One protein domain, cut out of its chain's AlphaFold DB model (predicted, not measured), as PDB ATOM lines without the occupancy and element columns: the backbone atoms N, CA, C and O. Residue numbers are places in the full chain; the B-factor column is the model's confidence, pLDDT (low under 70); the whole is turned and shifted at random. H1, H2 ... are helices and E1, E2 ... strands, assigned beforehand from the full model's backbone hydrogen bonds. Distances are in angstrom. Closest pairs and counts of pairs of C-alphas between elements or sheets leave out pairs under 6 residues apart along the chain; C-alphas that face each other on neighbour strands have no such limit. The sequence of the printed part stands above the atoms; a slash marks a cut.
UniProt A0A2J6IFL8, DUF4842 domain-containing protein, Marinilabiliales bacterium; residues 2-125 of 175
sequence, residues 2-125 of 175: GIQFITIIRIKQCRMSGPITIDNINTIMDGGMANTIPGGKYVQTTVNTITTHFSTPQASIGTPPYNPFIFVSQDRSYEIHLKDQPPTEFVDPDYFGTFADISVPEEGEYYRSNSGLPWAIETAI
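AT A GLANCE: This is residues 2 to 125 of the 175 residues of the protein "DUF4842 domain-containing protein" of Marinilabiliales bacterium (UniProt A0A2J6IFL8). This is a domain of little regular structure: a tiny two-stranded hairpin, E1 and E2, sits near the middle of long winding loops. Residues 82 to 118 wind on the side of the hairpin away from the short helix H1, and residues 30 to 68 swing from H1 in a wide, open loop out to Thr 56 and back to E1. The 124 printed residues, with named elements in the order H1, E1, E2, are of mixed class, with only 11 residues in these elements and an antiparallel sheet E1 - E2. The whole is only just compact, close to loose, with a radius of gyration of the C-alphas of 16.2 A and spans of 50 by 43 by 28 A.

HOW THE PARTS SIT: E1, residues 69 to 71, and E2, residues 79 to 81, form an antiparallel hairpin at 161 degrees, with N 70 and O 80 3.0 A apart, within hydrogen-bond range. H1, residues 25 to 29, is apart from E2; its O i to N i+4 pair is within hydrogen-bond range. Residues 7 to 8 pair with residues 120 to 121, parallel.

IN THESE COORDINATES: E1 spans 6.9 A from C-alpha 69 at (38.643, -29.153, -6.431), E2 6.6 A to C-alpha 81 at (42.055, -26.471, -7.292), and H1 6.3 A.

THE WHOLE: The C-alphas farthest apart, of Gly 2 and Thr 56, are 50.1 A apart. The printed part has no cut; the link from H1 to E1 is long, 39 residues. The pLDDT is under 70 at residues 2 to 19 and 62 to 63.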
ATOM      1  N   GLY A   2      61.978 -33.320  -4.060       35.72
ATOM      2  CA  GLY A   2      60.667 -33.357  -3.409       35.72
ATOM      3  C   GLY A   2      59.676 -34.020  -4.348       35.72
ATOM      4  O   GLY A   2      59.587 -33.605  -5.500       35.72
ATOM      5  N   ILE A   3      58.996 -35.058  -3.872       34.47
ATOM      6  CA  ILE A   3      57.895 -35.707  -4.586       34.47
ATOM      7  C   ILE A   3      56.799 -34.647  -4.747       34.47
ATOM      8  O   ILE A   3      56.316 -34.108  -3.752       34.47
ATOM      9  N   GLN A   4      56.466 -34.285  -5.986       42.97
ATOM     10  CA  GLN A   4      55.340 -33.397  -6.265       42.97
ATOM     11  C   GLN A   4      54.089 -34.253  -6.446       42.97
ATOM     12  O   GLN A   4      53.958 -34.978  -7.431       42.97
ATOM     13  N   PHE A   5      53.185 -34.193  -5.471       40.09
ATOM     14  CA  PHE A   5      51.879 -34.831  -5.568       40.09
ATOM     15  C   PHE A   5      50.984 -33.974  -6.468       40.09
ATOM     16  O   PHE A   5      50.698 -32.823  -6.146       40.09
ATOM     17  N   ILE A   6      50.562 -34.530  -7.603       54.53
ATOM     18  CA  ILE A   6      49.566 -33.916  -8.486       54.53
ATOM     19  C   ILE A   6      48.273 -34.699  -8.335       54.53
ATOM     20  O   ILE A   6      48.235 -35.907  -8.567       54.53
ATOM     21  N   THR A   7      47.206 -34.003  -7.960       54.81
ATOM     22  CA  THR A   7      45.881 -34.606  -7.827       54.81
ATOM     23  C   THR A   7      45.145 -34.521  -9.161       54.81
ATOM     24  O   THR A   7      45.012 -33.453  -9.756       54.81
ATOM     25  N   ILE A   8      44.615 -35.644  -9.641       55.03
ATOM     26  CA  ILE A   8      43.765 -35.665 -10.837       55.03
ATOM     27  C   ILE A   8      42.317 -35.473 -10.403       55.03
ATOM     28  O   ILE A   8      41.772 -36.300  -9.672       55.03
ATOM     29  N   ILE A   9      41.676 -34.406 -10.877       52.03
ATOM     30  CA  ILE A   9      40.291 -34.102 -10.521       52.03
ATOM     31  C   ILE A   9      39.449 -34.150 -11.792       52.03
ATOM     32  O   ILE A   9      39.672 -33.395 -12.734       52.03
ATOM     33  N   ARG A  10      38.466 -35.056 -11.834       42.97
ATOM     34  CA  ARG A  10      37.557 -35.200 -12.977       42.97
ATOM     35  C   ARG A  10      36.128 -34.922 -12.542       42.97
ATOM     36  O   ARG A  10      35.512 -35.759 -11.887       42.97
ATOM     37  N   ILE A  11      35.577 -33.772 -12.928       42.81
ATOM     38  CA  ILE A  11      34.190 -33.423 -12.603       42.81
ATOM     39  C   ILE A  11      33.535 -32.717 -13.792       42.81
ATOM     40  O   ILE A  11      34.056 -31.740 -14.315       42.81
ATOM     41  N   LYS A  12      32.345 -33.176 -14.194       34.47
ATOM     42  CA  LYS A  12      31.412 -32.350 -14.973       34.47
ATOM     43  C   LYS A  12      30.538 -31.610 -13.967       34.47
ATOM     44  O   LYS A  12      29.627 -32.212 -13.405       34.47
ATOM     45  N   GLN A  13      30.862 -30.355 -13.670       36.88
ATOM     46  CA  GLN A  13      30.164 -29.592 -12.634       36.88
ATOM     47  C   GLN A  13      29.033 -28.741 -13.228       36.88
ATOM     48  O   GLN A  13      29.106 -28.276 -14.358       36.88
ATOM     49  N   CYS A  14      27.962 -28.559 -12.460       40.59
ATOM     50  CA  CYS A  14      26.857 -27.644 -12.737       40.59
ATOM     51  C   CYS A  14      26.991 -26.474 -11.756       40.59
ATOM     52  O   CYS A  14      27.213 -26.715 -10.566       40.59
ATOM     53  N   ARG A  15      26.882 -25.222 -12.217       43.47
ATOM     54  CA  ARG A  15      26.990 -24.060 -11.321       43.47
ATOM     55  C   ARG A  15      25.693 -23.906 -10.519       43.47
ATOM     56  O   ARG A  15      24.716 -23.348 -11.009       43.47
ATOM     57  N   MET A  16      25.697 -24.408  -9.288       50.03
ATOM     58  CA  MET A  16      24.703 -24.106  -8.253       50.03
ATOM     59  C   MET A  16      25.249 -23.032  -7.301       50.03
ATOM     60  O   MET A  16      26.431 -22.702  -7.350       50.03
ATOM     61  N   SER A  17      24.404 -22.484  -6.426       53.09
ATOM     62  CA  SER A  17      24.733 -21.433  -5.443       53.09
ATOM     63  C   SER A  17      25.800 -21.820  -4.399       53.09
ATOM     64  O   SER A  17      26.052 -21.048  -3.484       53.09
ATOM     65  N   GLY A  18      26.401 -23.005  -4.515       60.62
ATOM     66  CA  GLY A  18      27.466 -23.532  -3.669       60.62
ATOM     67  C   GLY A  18      28.140 -24.743  -4.335       60.62
ATOM     68  O   GLY A  18      27.620 -25.259  -5.335       60.62
ATOM     69  N   PRO A  19      29.297 -25.197  -3.820       67.31
ATOM     70  CA  PRO A  19      30.025 -26.324  -4.392       67.31
ATOM     71  C   PRO A  19      29.263 -27.643  -4.213       67.31
ATOM     72  O   PRO A  19      28.594 -27.863  -3.204       67.31
ATOM     73  N   ILE A  20      29.408 -28.552  -5.180       73.69
ATOM     74  CA  ILE A  20      28.960 -29.940  -5.031       73.69
ATOM     75  C   ILE A  20      30.139 -30.758  -4.521       73.69
ATOM     76  O   ILE A  20      31.125 -30.919  -5.240       73.69
ATOM     77  N   THR A  21      30.021 -31.289  -3.309       73.38
ATOM     78  CA  THR A  21      31.067 -32.093  -2.672       73.38
ATOM     79  C   THR A  21      30.666 -33.561  -2.612       73.38
ATOM     80  O   THR A  21      29.546 -33.893  -2.223       73.38
ATOM     81  N   ILE A  22      31.600 -34.442  -2.964       79.81
ATOM     82  CA  ILE A  22      31.528 -35.876  -2.676       79.81
ATOM     83  C   ILE A  22      32.590 -36.137  -1.611       79.81
ATOM     84  O   ILE A  22      33.744 -35.763  -1.806       79.81
ATOM     85  N   ASP A  23      32.198 -36.740  -0.495       77.56
ATOM     86  CA  ASP A  23      33.068 -36.962   0.662       77.56
ATOM     87  C   ASP A  23      33.186 -38.463   0.983       77.56
ATOM     88  O   ASP A  23      32.565 -39.310   0.336       77.56
ATOM     89  N   ASN A  24      33.973 -38.789   2.006       78.12
ATOM     90  CA  ASN A  24      34.197 -40.119   2.547       78.12
ATOM     91  C   ASN A  24      35.054 -41.036   1.655       78.12
ATOM     92  O   ASN A  24      35.008 -42.263   1.781       78.12
ATOM     93  N   ILE A  25      35.893 -40.450   0.790       78.69
ATOM     94  CA  ILE A  25      36.841 -41.203  -0.047       78.69
ATOM     95  C   ILE A  25      37.820 -42.033   0.801       78.69
ATOM     96  O   ILE A  25      38.151 -43.158   0.436       78.69
ATOM     97  N   ASN A  26      38.188 -41.547   1.991       78.50
ATOM     98  CA  ASN A  26      39.059 -42.268   2.926       78.50
ATOM     99  C   ASN A  26      38.463 -43.605   3.394       78.50
ATOM    100  O   ASN A  26      39.210 -44.557   3.602       78.50
ATOM    101  N   THR A  27      37.134 -43.711   3.513       81.69
ATOM    102  CA  THR A  27      36.467 -44.980   3.857       81.69
ATOM    103  C   THR A  27      36.540 -45.970   2.700       81.69
ATOM    104  O   THR A  27      36.776 -47.157   2.907       81.69
ATOM    105  N   ILE A  28      36.400 -45.489   1.463       80.19
ATOM    106  CA  ILE A  28      36.538 -46.322   0.260       80.19
ATOM    107  C   ILE A  28      37.975 -46.855   0.156       80.19
ATOM    108  O   ILE A  28      38.204 -48.041  -0.112       80.19
ATOM    109  N   MET A  29      38.955 -45.996   0.437       80.62
ATOM    110  CA  MET A  29      40.370 -46.359   0.407       80.62
ATOM    111  C   MET A  29      40.827 -47.143   1.649       80.62
ATOM    112  O   MET A  29      41.863 -47.795   1.585       80.62
ATOM    113  N   ASP A  30      40.000 -47.245   2.699       81.88
ATOM    114  CA  ASP A  30      40.303 -47.918   3.981       81.88
ATOM    115  C   ASP A  30      41.555 -47.341   4.661       81.88
ATOM    116  O   ASP A  30      42.462 -48.055   5.081       81.88
ATOM    117  N   GLY A  31      41.643 -46.008   4.679       75.75
ATOM    118  CA  GLY A  31      42.742 -45.271   5.312       75.75
ATOM    119  C   GLY A  31      44.106 -45.370   4.614       75.75
ATOM    120  O   GLY A  31      45.067 -44.792   5.117       75.75
ATOM    121  N   GLY A  32      44.205 -46.073   3.482       84.31
ATOM    122  CA  GLY A  32      45.418 -46.182   2.666       84.31
ATOM    123  C   GLY A  32      45.267 -45.575   1.270       84.31
ATOM    124  O   GLY A  32      44.334 -44.821   1.005       84.31
ATOM    125  N   MET A  33      46.175 -45.947   0.366       86.50
ATOM    126  CA  MET A  33      46.062 -45.650  -1.065       86.50
ATOM    127  C   MET A  33      45.327 -46.785  -1.782       86.50
ATOM    128  O   MET A  33      45.454 -47.958  -1.420       86.50
ATOM    129  N   ALA A  34      44.578 -46.445  -2.825       89.56
ATOM    130  CA  ALA A  34      43.929 -47.414  -3.697       89.56
ATOM    131  C   ALA A  34      44.214 -47.067  -5.154       89.56
ATOM    132  O   ALA A  34      44.278 -45.899  -5.520       89.56
ATOM    133  N   ASN A  35      44.323 -48.097  -5.988       92.19
ATOM    134  CA  ASN A  35      44.508 -47.972  -7.431       92.19
ATOM    135  C   ASN A  35      45.791 -47.272  -7.888       92.19
ATOM    136  O   ASN A  35      45.858 -46.956  -9.056       92.19
ATOM    137  N   THR A  36      46.803 -47.044  -7.053       92.12
ATOM    138  CA  THR A  36      48.068 -46.413  -7.493       92.12
ATOM    139  C   THR A  36      49.303 -47.276  -7.228       92.12
ATOM    140  O   THR A  36      50.347 -47.077  -7.845       92.12
ATOM    141  N   ILE A  37      49.191 -48.291  -6.367       93.75
ATOM    142  CA  ILE A  37      50.290 -49.185  -5.979       93.75
ATOM    143  C   ILE A  37      50.163 -50.520  -6.737       93.75
ATOM    144  O   ILE A  37      49.176 -51.230  -6.522       93.75
ATOM    145  N   PRO A  38      51.129 -50.920  -7.590       94.25
ATOM    146  CA  PRO A  38      51.135 -52.231  -8.239       94.25
ATOM    147  C   PRO A  38      51.043 -53.381  -7.227       94.25
ATOM    148  O   PRO A  38      51.840 -53.468  -6.295       94.25
ATOM    149  N   GLY A  39      50.055 -54.263  -7.401       92.69
ATOM    150  CA  GLY A  39      49.766 -55.349  -6.451       92.69
ATOM    151  C   GLY A  39      49.149 -54.895  -5.121       92.69
ATOM    152  O   GLY A  39      48.913 -55.726  -4.247       92.69
ATOM    153  N   GLY A  40      48.887 -53.596  -4.960       91.75
ATOM    154  CA  GLY A  40      48.193 -53.023  -3.815       91.75
ATOM    155  C   GLY A  40      46.674 -53.178  -3.898       91.75
ATOM    156  O   GLY A  40      46.128 -53.931  -4.707       91.75
ATOM    157  N   LYS A  41      45.970 -52.441  -3.034       90.50
ATOM    158  CA  LYS A  41      44.507 -52.463  -2.989       90.50
ATOM    159  C   LYS A  41      43.922 -51.906  -4.287       90.50
ATOM    160  O   LYS A  41      44.167 -50.754  -4.649       90.50
ATOM    161  N   TYR A  42      43.079 -52.709  -4.926       91.38
ATOM    162  CA  TYR A  42      42.251 -52.282  -6.042       91.38
ATOM    163  C   TYR A  42      40.818 -52.018  -5.578       91.38
ATOM    164  O   TYR A  42      40.220 -52.823  -4.862       91.38
ATOM    165  N   VAL A  43      40.263 -50.891  -6.005       89.69
ATOM    166  CA  VAL A  43      38.867 -50.517  -5.805       89.69
ATOM    167  C   VAL A  43      38.254 -50.222  -7.166       89.69
ATOM    168  O   VAL A  43      38.682 -49.306  -7.868       89.69
ATOM    169  N   GLN A  44      37.210 -50.968  -7.523       86.81
ATOM    170  CA  GLN A  44      36.479 -50.739  -8.763       86.81
ATOM    171  C   GLN A  44      35.857 -49.336  -8.764       86.81
ATOM    172  O   GLN A  44      35.041 -49.006  -7.903       86.81
ATOM    173  N   THR A  45      36.211 -48.519  -9.756       82.25
ATOM    174  CA  THR A  45      35.654 -47.171  -9.898       82.25
ATOM    175  C   THR A  45      34.181 -47.231 -10.282       82.25
ATOM    176  O   THR A  45      33.802 -47.965 -11.202       82.25
ATOM    177  N   THR A  46      33.366 -46.405  -9.633       76.38
ATOM    178  CA  THR A  46      31.949 -46.215  -9.946       76.38
ATOM    179  C   THR A  46      31.707 -44.806 -10.476       76.38
ATOM    180  O   THR A  46      32.424 -43.858 -10.154       76.38
ATOM    181  N   VAL A  47      30.693 -44.660 -11.328       80.00
ATOM    182  CA  VAL A  47      30.251 -43.344 -11.799       80.00
ATOM    183  C   VAL A  47      29.239 -42.795 -10.805       80.00
ATOM    184  O   VAL A  47      28.189 -43.399 -10.591       80.00
ATOM    185  N   ASN A  48      29.540 -41.631 -10.233       77.88
ATOM    186  CA  ASN A  48      28.586 -40.880  -9.428       77.88
ATOM    187  C   ASN A  48      27.760 -39.968 -10.340       77.88
ATOM    188  O   ASN A  48      28.309 -39.119 -11.044       77.88
ATOM    189  N   THR A  49      26.440 -40.137 -10.314       80.69
ATOM    190  CA  THR A  49      25.502 -39.284 -11.053       80.69
ATOM    191  C   THR A  49      24.849 -38.313 -10.086       80.69
ATOM    192  O   THR A  49      24.168 -38.728  -9.151       80.69
ATOM    193  N   ILE A  50      25.027 -37.016 -10.331       77.69
ATOM    194  CA  ILE A  50      24.358 -35.959  -9.576       77.69
ATOM    195  C   ILE A  50      23.198 -35.431 -10.417       77.69
ATOM    196  O   ILE A  50      23.401 -34.914 -11.516       77.69
ATOM    197  N   THR A  51      21.977 -35.545  -9.898       80.19
ATOM    198  CA  THR A  51      20.777 -34.984 -10.527       80.19
ATOM    199  C   THR A  51      20.365 -33.721  -9.786       80.19
ATOM    200  O   THR A  51      20.043 -33.759  -8.603       80.19
ATOM    201  N   THR A  52      20.379 -32.590 -10.489       76.25
ATOM    202  CA  THR A  52      19.920 -31.302  -9.953       76.25
ATOM    203  C   THR A  52      18.519 -30.999 -10.467       76.25
ATOM    204  O   THR A  52      18.283 -31.025 -11.675       76.25
ATOM    205  N   HIS A  53      17.598 -30.678  -9.559       81.56
ATOM    206  CA  HIS A  53      16.248 -30.240  -9.900       81.56
ATOM    207  C   HIS A  53      16.119 -28.740  -9.658       81.56
ATOM    208  O   HIS A  53      16.294 -28.271  -8.535       81.56
ATOM    209  N   PHE A  54      15.787 -27.989 -10.704       81.38
ATOM    210  CA  PHE A  54      15.528 -26.559 -10.591       81.38
ATOM    211  C   PHE A  54      14.027 -26.306 -10.449       81.38
ATOM    212  O   PHE A  54      13.230 -26.828 -11.226       81.38
ATOM    213  N   SER A  55      13.641 -25.459  -9.492       88.81
ATOM    214  CA  SER A  55      12.258 -24.980  -9.348       88.81
ATOM    215  C   SER A  55      11.821 -24.080 -10.509       88.81
ATOM    216  O   SER A  55      10.631 -23.894 -10.748       88.81
ATOM    217  N   THR A  56      12.784 -23.516 -11.240       87.88
ATOM    218  CA  THR A  56      12.570 -22.680 -12.421       87.88
ATOM    219  C   THR A  56      13.526 -23.129 -13.524       87.88
ATOM    220  O   THR A  56      14.720 -23.261 -13.239       87.88
ATOM    221  N   PRO A  57      13.052 -23.354 -14.766       86.88
ATOM    222  CA  PRO A  57      13.914 -23.756 -15.873       86.88
ATOM    223  C   PRO A  57      15.103 -22.808 -16.038       86.88
ATOM    224  O   PRO A  57      14.928 -21.593 -16.121       86.88
ATOM    225  N   GLN A  58      16.310 -23.366 -16.083       81.88
ATOM    226  CA  GLN A  58      17.534 -22.609 -16.328       81.88
ATOM    227  C   GLN A  58      17.899 -22.712 -17.810       81.88
ATOM    228  O   GLN A  58      17.944 -23.811 -18.360       81.88
ATOM    229  N   ALA A  59      18.167 -21.577 -18.459       80.69
ATOM    230  CA  ALA A  59      18.572 -21.542 -19.870       80.69
ATOM    231  C   ALA A  59      20.015 -22.038 -20.092       80.69
ATOM    232  O   ALA A  59      20.368 -22.456 -21.191       80.69
ATOM    233  N   SER A  60      20.848 -21.986 -19.050       77.00
ATOM    234  CA  SER A  60      22.216 -22.500 -19.027       77.00
ATOM    235  C   SER A  60      22.564 -22.940 -17.608       77.00
ATOM    236  O   SER A  60      22.093 -22.344 -16.641       77.00
ATOM    237  N   ILE A  61      23.399 -23.969 -17.490       70.44
ATOM    238  CA  ILE A  61      23.911 -24.507 -16.218       70.44
ATOM    239  C   ILE A  61      25.405 -24.195 -16.011       70.44
ATOM    240  O   ILE A  61      26.058 -24.761 -15.132       70.44
ATOM    241  N   GLY A  62      25.936 -23.279 -16.830       69.75
ATOM    242  CA  GLY A  62      27.363 -23.010 -16.981       69.75
ATOM    243  C   GLY A  62      27.948 -23.704 -18.213       69.75
ATOM    244  O   GLY A  62      27.411 -24.697 -18.704       69.75
ATOM    245  N   THR A  63      29.044 -23.154 -18.728       66.69
ATOM    246  CA  THR A  63      29.848 -23.755 -19.798       66.69
ATOM    247  C   THR A  63      31.254 -24.013 -19.266       66.69
ATOM    248  O   THR A  63      31.762 -23.155 -18.544       66.69
ATOM    249  N   PRO A  64      31.888 -25.146 -19.618       70.94
ATOM    250  CA  PRO A  64      33.291 -25.392 -19.300       70.94
ATOM    251  C   PRO A  64      34.204 -24.234 -19.748       70.94
ATOM    252  O   PRO A  64      33.859 -23.537 -20.709       70.94
ATOM    253  N   PRO A  65      35.382 -24.070 -19.121       71.44
ATOM    254  CA  PRO A  65      35.965 -24.937 -18.088       71.44
ATOM    255  C   PRO A  65      35.312 -24.767 -16.707       71.44
ATOM    256  O   PRO A  65      34.841 -23.689 -16.352       71.44
ATOM    257  N   TYR A  66      35.252 -25.859 -15.943       82.25
ATOM    258  CA  TYR A  66      34.784 -25.847 -14.553       82.25
ATOM    259  C   TYR A  66      35.965 -25.610 -13.600       82.25
ATOM    260  O   TYR A  66      37.116 -25.718 -14.010       82.25
ATOM    261  N   ASN A  67      35.685 -25.325 -12.326       86.62
ATOM    262  CA  ASN A  67      36.701 -25.210 -11.275       86.62
ATOM    263  C   ASN A  67      36.564 -26.378 -10.276       86.62
ATOM    264  O   ASN A  67      36.042 -26.190  -9.173       86.62
ATOM    265  N   PRO A  68      36.924 -27.611 -10.683       88.50
ATOM    266  CA  PRO A  68      36.881 -28.755  -9.795       88.50
ATOM    267  C   PRO A  68      37.983 -28.649  -8.736       88.50
ATOM    268  O   PRO A  68      39.067 -28.126  -8.995       88.50
ATOM    269  N   PHE A  69      37.711 -29.186  -7.551       92.19
ATOM    270  CA  PHE A  69      38.643 -29.153  -6.431       92.19
ATOM    271  C   PHE A  69      38.489 -30.384  -5.544       92.19
ATOM    272  O   PHE A  69      37.476 -31.088  -5.600       92.19
ATOM    273  N   ILE A  70      39.509 -30.629  -4.730       91.44
ATOM    274  CA  ILE A  70      39.457 -31.539  -3.586       91.44
ATOM    275  C   ILE A  70      39.710 -30.742  -2.310       91.44
ATOM    276  O   ILE A  70      40.260 -29.645  -2.365       91.44
ATOM    277  N   PHE A  71      39.346 -31.307  -1.167       90.88
ATOM    278  CA  PHE A  71      39.737 -30.785   0.136       90.88
ATOM    279  C   PHE A  71      40.412 -31.882   0.954       90.88
ATOM    280  O   PHE A  71      40.065 -33.064   0.852       90.88
ATOM    281  N   VAL A  72      41.428 -31.498   1.714       88.62
ATOM    282  CA  VAL A  72      42.366 -32.428   2.344       88.62
ATOM    283  C   VAL A  72      41.839 -32.851   3.709       88.62
ATOM    284  O   VAL A  72      41.381 -32.028   4.489       88.62
ATOM    285  N   SER A  73      41.908 -34.147   4.029       86.50
ATOM    286  CA  SER A  73      41.595 -34.668   5.375       86.50
ATOM    287  C   SER A  73      40.212 -34.286   5.926       86.50
ATOM    288  O   SER A  73      40.040 -34.195   7.137       86.50
ATOM    289  N   GLN A  74      39.222 -34.100   5.048       86.06
ATOM    290  CA  GLN A  74      37.876 -33.616   5.397       86.06
ATOM    291  C   GLN A  74      37.834 -32.183   5.960       86.06
ATOM    292  O   GLN A  74      36.806 -31.745   6.475       86.06
ATOM    293  N   ASP A  75      38.921 -31.426   5.821       90.62
ATOM    294  CA  ASP A  75      38.992 -30.025   6.203       90.62
ATOM    295  C   ASP A  75      38.622 -29.134   5.015       90.62
ATOM    296  O   ASP A  75      39.386 -28.971   4.065       90.62
ATOM    297  N   ARG A  76      37.428 -28.535   5.071       91.31
ATOM    298  CA  ARG A  76      36.926 -27.618   4.036       91.31
ATOM    299  C   ARG A  76      37.723 -26.322   3.922       91.31
ATOM    300  O   ARG A  76      37.552 -25.627   2.928       91.31
ATOM    301  N   SER A  77      38.568 -26.020   4.903       95.25
ATOM    302  CA  SER A  77      39.475 -24.884   4.835       95.25
ATOM    303  C   SER A  77      40.741 -25.167   4.032       95.25
ATOM    304  O   SER A  77      41.402 -24.223   3.609       95.25
ATOM    305  N   TYR A  78      41.046 -26.439   3.748       94.69
ATOM    306  CA  TYR A  78      42.218 -26.820   2.972       94.69
ATOM    307  C   TYR A  78      41.822 -27.418   1.620       94.69
ATOM    308  O   TYR A  78      41.636 -28.628   1.479       94.69
ATOM    309  N   GLU A  79      41.691 -26.555   0.613       94.56
ATOM    310  CA  GLU A  79      41.257 -26.917  -0.741       94.56
ATOM    311  C   GLU A  79      42.436 -26.922  -1.734       94.56
ATOM    312  O   GLU A  79      43.414 -26.196  -1.567       94.56
ATOM    313  N   ILE A  80      42.353 -27.751  -2.780       94.38
ATOM    314  CA  ILE A  80      43.297 -27.777  -3.908       94.38
ATOM    315  C   ILE A  80      42.487 -27.722  -5.201       94.38
ATOM    316  O   ILE A  80      41.673 -28.613  -5.462       94.38
ATOM    317  N   HIS A  81      42.730 -26.693  -6.013       94.56
ATOM    318  CA  HIS A  81      42.055 -26.471  -7.292       94.56
ATOM    319  C   HIS A  81      43.029 -26.586  -8.473       94.56
ATOM    320  O   HIS A  81      44.235 -26.782  -8.305       94.56
ATOM    321  N   LEU A  82      42.495 -26.451  -9.691       93.38
ATOM    322  CA  LEU A  82      43.303 -26.264 -10.896       93.38
ATOM    323  C   LEU A  82      44.148 -24.981 -10.799       93.38
ATOM    324  O   LEU A  82      43.762 -24.007 -10.151       93.38
ATOM    325  N   LYS A  83      45.293 -24.975 -11.489       93.19
ATOM    326  CA  LYS A  83      46.215 -23.831 -11.534       93.19
ATOM    327  C   LYS A  83      45.500 -22.537 -11.922       93.19
ATOM    328  O   LYS A  83      44.739 -22.504 -12.891       93.19
ATOM    329  N   ASP A  84      45.794 -21.486 -11.163       94.56
ATOM    330  CA  ASP A  84      45.255 -20.130 -11.312       94.56
ATOM    331  C   ASP A  84      43.710 -20.057 -11.238       94.56
ATOM    332  O   ASP A  84      43.102 -19.070 -11.654       94.56
ATOM    333  N   GLN A  85      43.046 -21.090 -10.703       94.31
ATOM    334  CA  GLN A  85      41.632 -21.018 -10.340       94.31
ATOM    335  C   GLN A  85      41.473 -20.584  -8.881       94.31
ATOM    336  O   GLN A  85      42.211 -21.067  -8.025       94.31
ATOM    337  N   PRO A  86      40.499 -19.714  -8.564       94.94
ATOM    338  CA  PRO A  86      40.296 -19.259  -7.196       94.94
ATOM    339  C   PRO A  86      39.720 -20.371  -6.296       94.94
ATOM    340  O   PRO A  86      38.993 -21.241  -6.792       94.94
ATOM    341  N   PRO A  87      39.990 -20.322  -4.978       95.19
ATOM    342  CA  PRO A  87      39.343 -21.175  -3.978       95.19
ATOM    343  C   PRO A  87      37.827 -20.953  -3.886       95.19
ATOM    344  O   PRO A  87      37.276 -20.009  -4.464       95.19
ATOM    345  N   THR A  88      37.147 -21.779  -3.088       94.62
ATOM    346  CA  THR A  88      35.821 -21.412  -2.575       94.62
ATOM    347  C   THR A  88      35.920 -20.412  -1.410       94.62
ATOM    348  O   THR A  88      36.999 -20.106  -0.912       94.62
ATOM    349  N   GLU A  89      34.778 -19.905  -0.937       93.94
ATOM    350  CA  GLU A  89      34.718 -19.016   0.238       93.94
ATOM    351  C   GLU A  89      35.100 -19.698   1.565       93.94
ATOM    352  O   GLU A  89      35.193 -19.025   2.588       93.94
ATOM    353  N   PHE A  90      35.285 -21.023   1.563       94.50
ATOM    354  CA  PHE A  90      35.566 -21.804   2.766       94.50
ATOM    355  C   PHE A  90      37.056 -21.987   3.052       94.50
ATOM    356  O   PHE A  90      37.377 -22.426   4.154       94.50
ATOM    357  N   VAL A  91      37.939 -21.670   2.095       96.19
ATOM    358  CA  VAL A  91      39.386 -21.846   2.266       96.19
ATOM    359  C   VAL A  91      39.917 -20.951   3.387       96.19
ATOM    360  O   VAL A  91      39.488 -19.803   3.525       96.19
ATOM    361  N   ASP A  92      40.887 -21.451   4.147       97.12
ATOM    362  CA  ASP A  92      41.734 -20.615   4.992       97.12
ATOM    363  C   ASP A  92      42.909 -20.087   4.146       97.12
ATOM    364  O   ASP A  92      43.713 -20.886   3.648       97.12
ATOM    365  N   PRO A  93      43.028 -18.761   3.941       95.62
ATOM    366  CA  PRO A  93      44.120 -18.180   3.169       95.62
ATOM    367  C   PRO A  93      45.515 -18.480   3.725       95.62
ATOM    368  O   PRO A  93      46.479 -18.394   2.966       95.62
ATOM    369  N   ASP A  94      45.639 -18.860   5.001       96.56
ATOM    370  CA  ASP A  94      46.924 -19.185   5.631       96.56
ATOM    371  C   ASP A  94      47.588 -20.440   5.025       96.56
ATOM    372  O   ASP A  94      48.788 -20.660   5.213       96.56
ATOM    373  N   TYR A  95      46.852 -21.255   4.258       95.00
ATOM    374  CA  TYR A  95      47.431 -22.370   3.501       95.00
ATOM    375  C   TYR A  95      48.170 -21.936   2.226       95.00
ATOM    376  O   TYR A  95      49.010 -22.693   1.725       95.00
ATOM    377  N   PHE A  96      47.896 -20.743   1.690       96.81
ATOM    378  CA  PHE A  96      48.572 -20.242   0.493       96.81
ATOM    379  C   PHE A  96      50.025 -19.868   0.780       96.81
ATOM    380  O   PHE A  96      50.355 -19.327   1.833       96.81
ATOM    381  N   GLY A  97      50.918 -20.160  -0.170       94.06
ATOM    382  CA  GLY A  97      52.345 -19.864  -0.006       94.06
ATOM    383  C   GLY A  97      53.069 -20.802   0.971       94.06
ATOM    384  O   GLY A  97      54.209 -20.538   1.358       94.06
ATOM    385  N   THR A  98      52.416 -21.887   1.406       92.94
ATOM    386  CA  THR A  98      53.022 -22.889   2.289       92.94
ATOM    387  C   THR A  98      53.767 -23.967   1.495       92.94
ATOM    388  O   THR A  98      53.428 -24.309   0.363       92.94
ATOM    389  N   PHE A  99      54.802 -24.556   2.100       91.69
ATOM    390  CA  PHE A  99      55.626 -25.603   1.483       91.69
ATOM    391  C   PHE A  99      56.202 -25.206   0.108       91.69
ATOM    392  O   PHE A  99      57.107 -24.380   0.040       91.69
ATOM    393  N   ALA A 100      55.746 -25.853  -0.967       93.12
ATOM    394  CA  ALA A 100      56.162 -25.581  -2.341       93.12
ATOM    395  C   ALA A 100      55.137 -24.732  -3.107       93.12
ATOM    396  O   ALA A 100      55.397 -24.392  -4.262       93.12
ATOM    397  N   ASP A 101      53.984 -24.444  -2.498       95.31
ATOM    398  CA  ASP A 101      52.969 -23.569  -3.066       95.31
ATOM    399  C   ASP A 101      53.471 -22.128  -3.041       95.31
ATOM    400  O   ASP A 101      54.049 -21.676  -2.056       95.31
ATOM    401  N   ILE A 102      53.269 -21.420  -4.146       96.19
ATOM    402  CA  ILE A 102      53.600 -20.000  -4.273       96.19
ATOM    403  C   ILE A 102      52.373 -19.189  -4.692       96.19
ATOM    404  O   ILE A 102      52.496 -18.256  -5.480       96.19
ATOM    405  N   SER A 103      51.180 -19.580  -4.238       96.62
ATOM    406  CA  SER A 103      49.960 -18.835  -4.552       96.62
ATOM    407  C   SER A 103      50.086 -17.386  -4.078       96.62
ATOM    408  O   SER A 103      50.450 -17.125  -2.931       96.62
ATOM    409  N   VAL A 104      49.747 -16.450  -4.961       96.19
ATOM    410  CA  VAL A 104      49.656 -15.015  -4.690       96.19
ATOM    411  C   VAL A 104      48.239 -14.578  -5.076       96.19
ATOM    412  O   VAL A 104      48.000 -14.170  -6.218       96.19
ATOM    413  N   PRO A 105      47.267 -14.676  -4.143       95.50
ATOM    414  CA  PRO A 105      45.857 -14.409  -4.430       95.50
ATOM    415  C   PRO A 105      45.587 -13.041  -5.065       95.50
ATOM    416  O   PRO A 105      44.727 -12.920  -5.939       95.50
ATOM    417  N   GLU A 106      46.347 -12.021  -4.655       95.69
ATOM    418  CA  GLU A 106      46.248 -10.645  -5.163       95.69
ATOM    419  C   GLU A 106      46.622 -10.523  -6.651       95.69
ATOM    420  O   GLU A 106      46.134  -9.624  -7.335       95.69
ATOM    421  N   GLU A 107      47.435 -11.447  -7.168       95.75
ATOM    422  CA  GLU A 107      47.860 -11.511  -8.572       95.75
ATOM    423  C   GLU A 107      47.039 -12.529  -9.387       95.75
ATOM    424  O   GLU A 107      47.245 -12.690 -10.589       95.75
ATOM    425  N   GLY A 108      46.068 -13.200  -8.755       95.06
ATOM    426  CA  GLY A 108      45.281 -14.264  -9.383       95.06
ATOM    427  C   GLY A 108      46.058 -15.571  -9.569       95.06
ATOM    428  O   GLY A 108      45.641 -16.427 -10.345       95.06
ATOM    429  N   GLU A 109      47.181 -15.725  -8.870       95.75
ATOM    430  CA  GLU A 109      48.058 -16.883  -8.971       95.75
ATOM    431  C   GLU A 109      47.724 -17.877  -7.864       95.75
ATOM    432  O   GLU A 109      47.833 -17.557  -6.681       95.75
ATOM    433  N   TYR A 110      47.322 -19.091  -8.233       96.56
ATOM    434  CA  TYR A 110      46.875 -20.096  -7.269       96.56
ATOM    435  C   TYR A 110      47.372 -21.501  -7.629       96.56
ATOM    436  O   TYR A 110      47.467 -21.856  -8.809       96.56
ATOM    437  N   TYR A 111      47.615 -22.318  -6.602       96.06
ATOM    438  CA  TYR A 111      47.824 -23.770  -6.666       96.06
ATOM    439  C   TYR A 111      48.934 -24.212  -7.620       96.06
ATOM    440  O   TYR A 111      48.747 -25.076  -8.490       96.06
ATOM    441  N   ARG A 112      50.103 -23.593  -7.475       94.75
ATOM    442  CA  ARG A 112      51.251 -23.847  -8.343       94.75
ATOM    443  C   ARG A 112      52.567 -23.731  -7.598       94.75
ATOM    444  O   ARG A 112      52.692 -22.989  -6.628       94.75
ATOM    445  N   SER A 113      53.568 -24.438  -8.107       95.25
ATOM    446  CA  SER A 113      54.941 -24.344  -7.621       95.25
ATOM    447  C   SER A 113      55.712 -23.185  -8.250       95.25
ATOM    448  O   SER A 113      55.333 -22.654  -9.294       95.25
ATOM    449  N   ASN A 114      56.865 -22.851  -7.661       93.75
ATOM    450  CA  ASN A 114      57.784 -21.841  -8.205       93.75
ATOM    451  C   ASN A 114      58.278 -22.157  -9.629       93.75
ATOM    452  O   ASN A 114      58.694 -21.267 -10.361       93.75
ATOM    453  N   SER A 115      58.233 -23.426 -10.042       91.69
ATOM    454  CA  SER A 115      58.562 -23.839 -11.407       91.69
ATOM    455  C   SER A 115      57.337 -23.925 -12.321       91.69
ATOM    456  O   SER A 115      57.418 -24.583 -13.354       91.69
ATOM    457  N   GLY A 116      56.201 -23.338 -11.934       92.06
ATOM    458  CA  GLY A 116      54.973 -23.285 -12.731       92.06
ATOM    459  C   GLY A 116      54.204 -24.605 -12.834       92.06
ATOM    460  O   GLY A 116      53.298 -24.708 -13.659       92.06
ATOM    461  N   LEU A 117      54.548 -25.617 -12.028       95.44
ATOM    462  CA  LEU A 117      53.846 -26.906 -12.038       95.44
ATOM    463  C   LEU A 117      52.539 -26.804 -11.233       95.44
ATOM    464  O   LEU A 117      52.574 -26.221 -10.148       95.44
ATOM    465  N   PRO A 118      51.412 -27.334 -11.741       95.44
ATOM    466  CA  PRO A 118      50.111 -27.244 -11.082       95.44
ATOM    467  C   PRO A 118      49.932 -28.319  -9.996       95.44
ATOM    468  O   PRO A 118      50.461 -29.422 -10.130       95.44
ATOM    469  N   TRP A 119      49.111 -28.048  -8.975       94.88
ATOM    470  CA  TRP A 119      48.702 -29.073  -7.993       94.88
ATOM    471  C   TRP A 119      47.563 -29.975  -8.456       94.88
ATOM    472  O   TRP A 119      47.449 -31.107  -7.980       94.88
ATOM    473  N   ALA A 120      46.753 -29.509  -9.406       93.00
ATOM    474  CA  ALA A 120      45.710 -30.314 -10.018       93.00
ATOM    475  C   ALA A 120      45.696 -30.194 -11.541       93.00
ATOM    476  O   ALA A 120      46.020 -29.150 -12.113       93.00
ATOM    477  N   ILE A 121      45.290 -31.284 -12.191       92.06
ATOM    478  CA  ILE A 121      45.171 -31.378 -13.647       92.06
ATOM    479  C   ILE A 121      43.788 -31.875 -14.054       92.06
ATOM    480  O   ILE A 121      43.173 -32.697 -13.369       92.06
ATOM    481  N   GLU A 122      43.342 -31.414 -15.219       88.19
ATOM    482  CA  GLU A 122      42.163 -31.913 -15.918       88.19
ATOM    483  C   GLU A 122      42.579 -32.343 -17.332       88.19
ATOM    484  O   GLU A 122      43.288 -31.621 -18.034       88.19
ATOM    485  N   THR A 123      42.142 -33.529 -17.758       88.44
ATOM    486  CA  THR A 123      42.440 -34.077 -19.089       88.44
ATOM    487  C   THR A 123      41.164 -34.416 -19.847       88.44
ATOM    488  O   THR A 123      40.173 -34.872 -19.272       88.44
ATOM    489  N   ALA A 124      41.207 -34.289 -21.175       85.56
ATOM    490  CA  ALA A 124      40.080 -34.633 -22.047       85.56
ATOM    491  C   ALA A 124      39.802 -36.150 -22.137       85.56
ATOM    492  O   ALA A 124      38.731 -36.562 -22.586       85.56
ATOM    493  N   ILE A 125      40.756 -36.983 -21.713       86.50
ATOM    494  CA  ILE A 125      40.682 -38.448 -21.764       86.50
ATOM    495  C   ILE A 125      40.696 -39.060 -20.359       86.50
ATOM    496  O   ILE A 125      40.854 -38.356 -19.361       86.50
TER     497      ILE A 125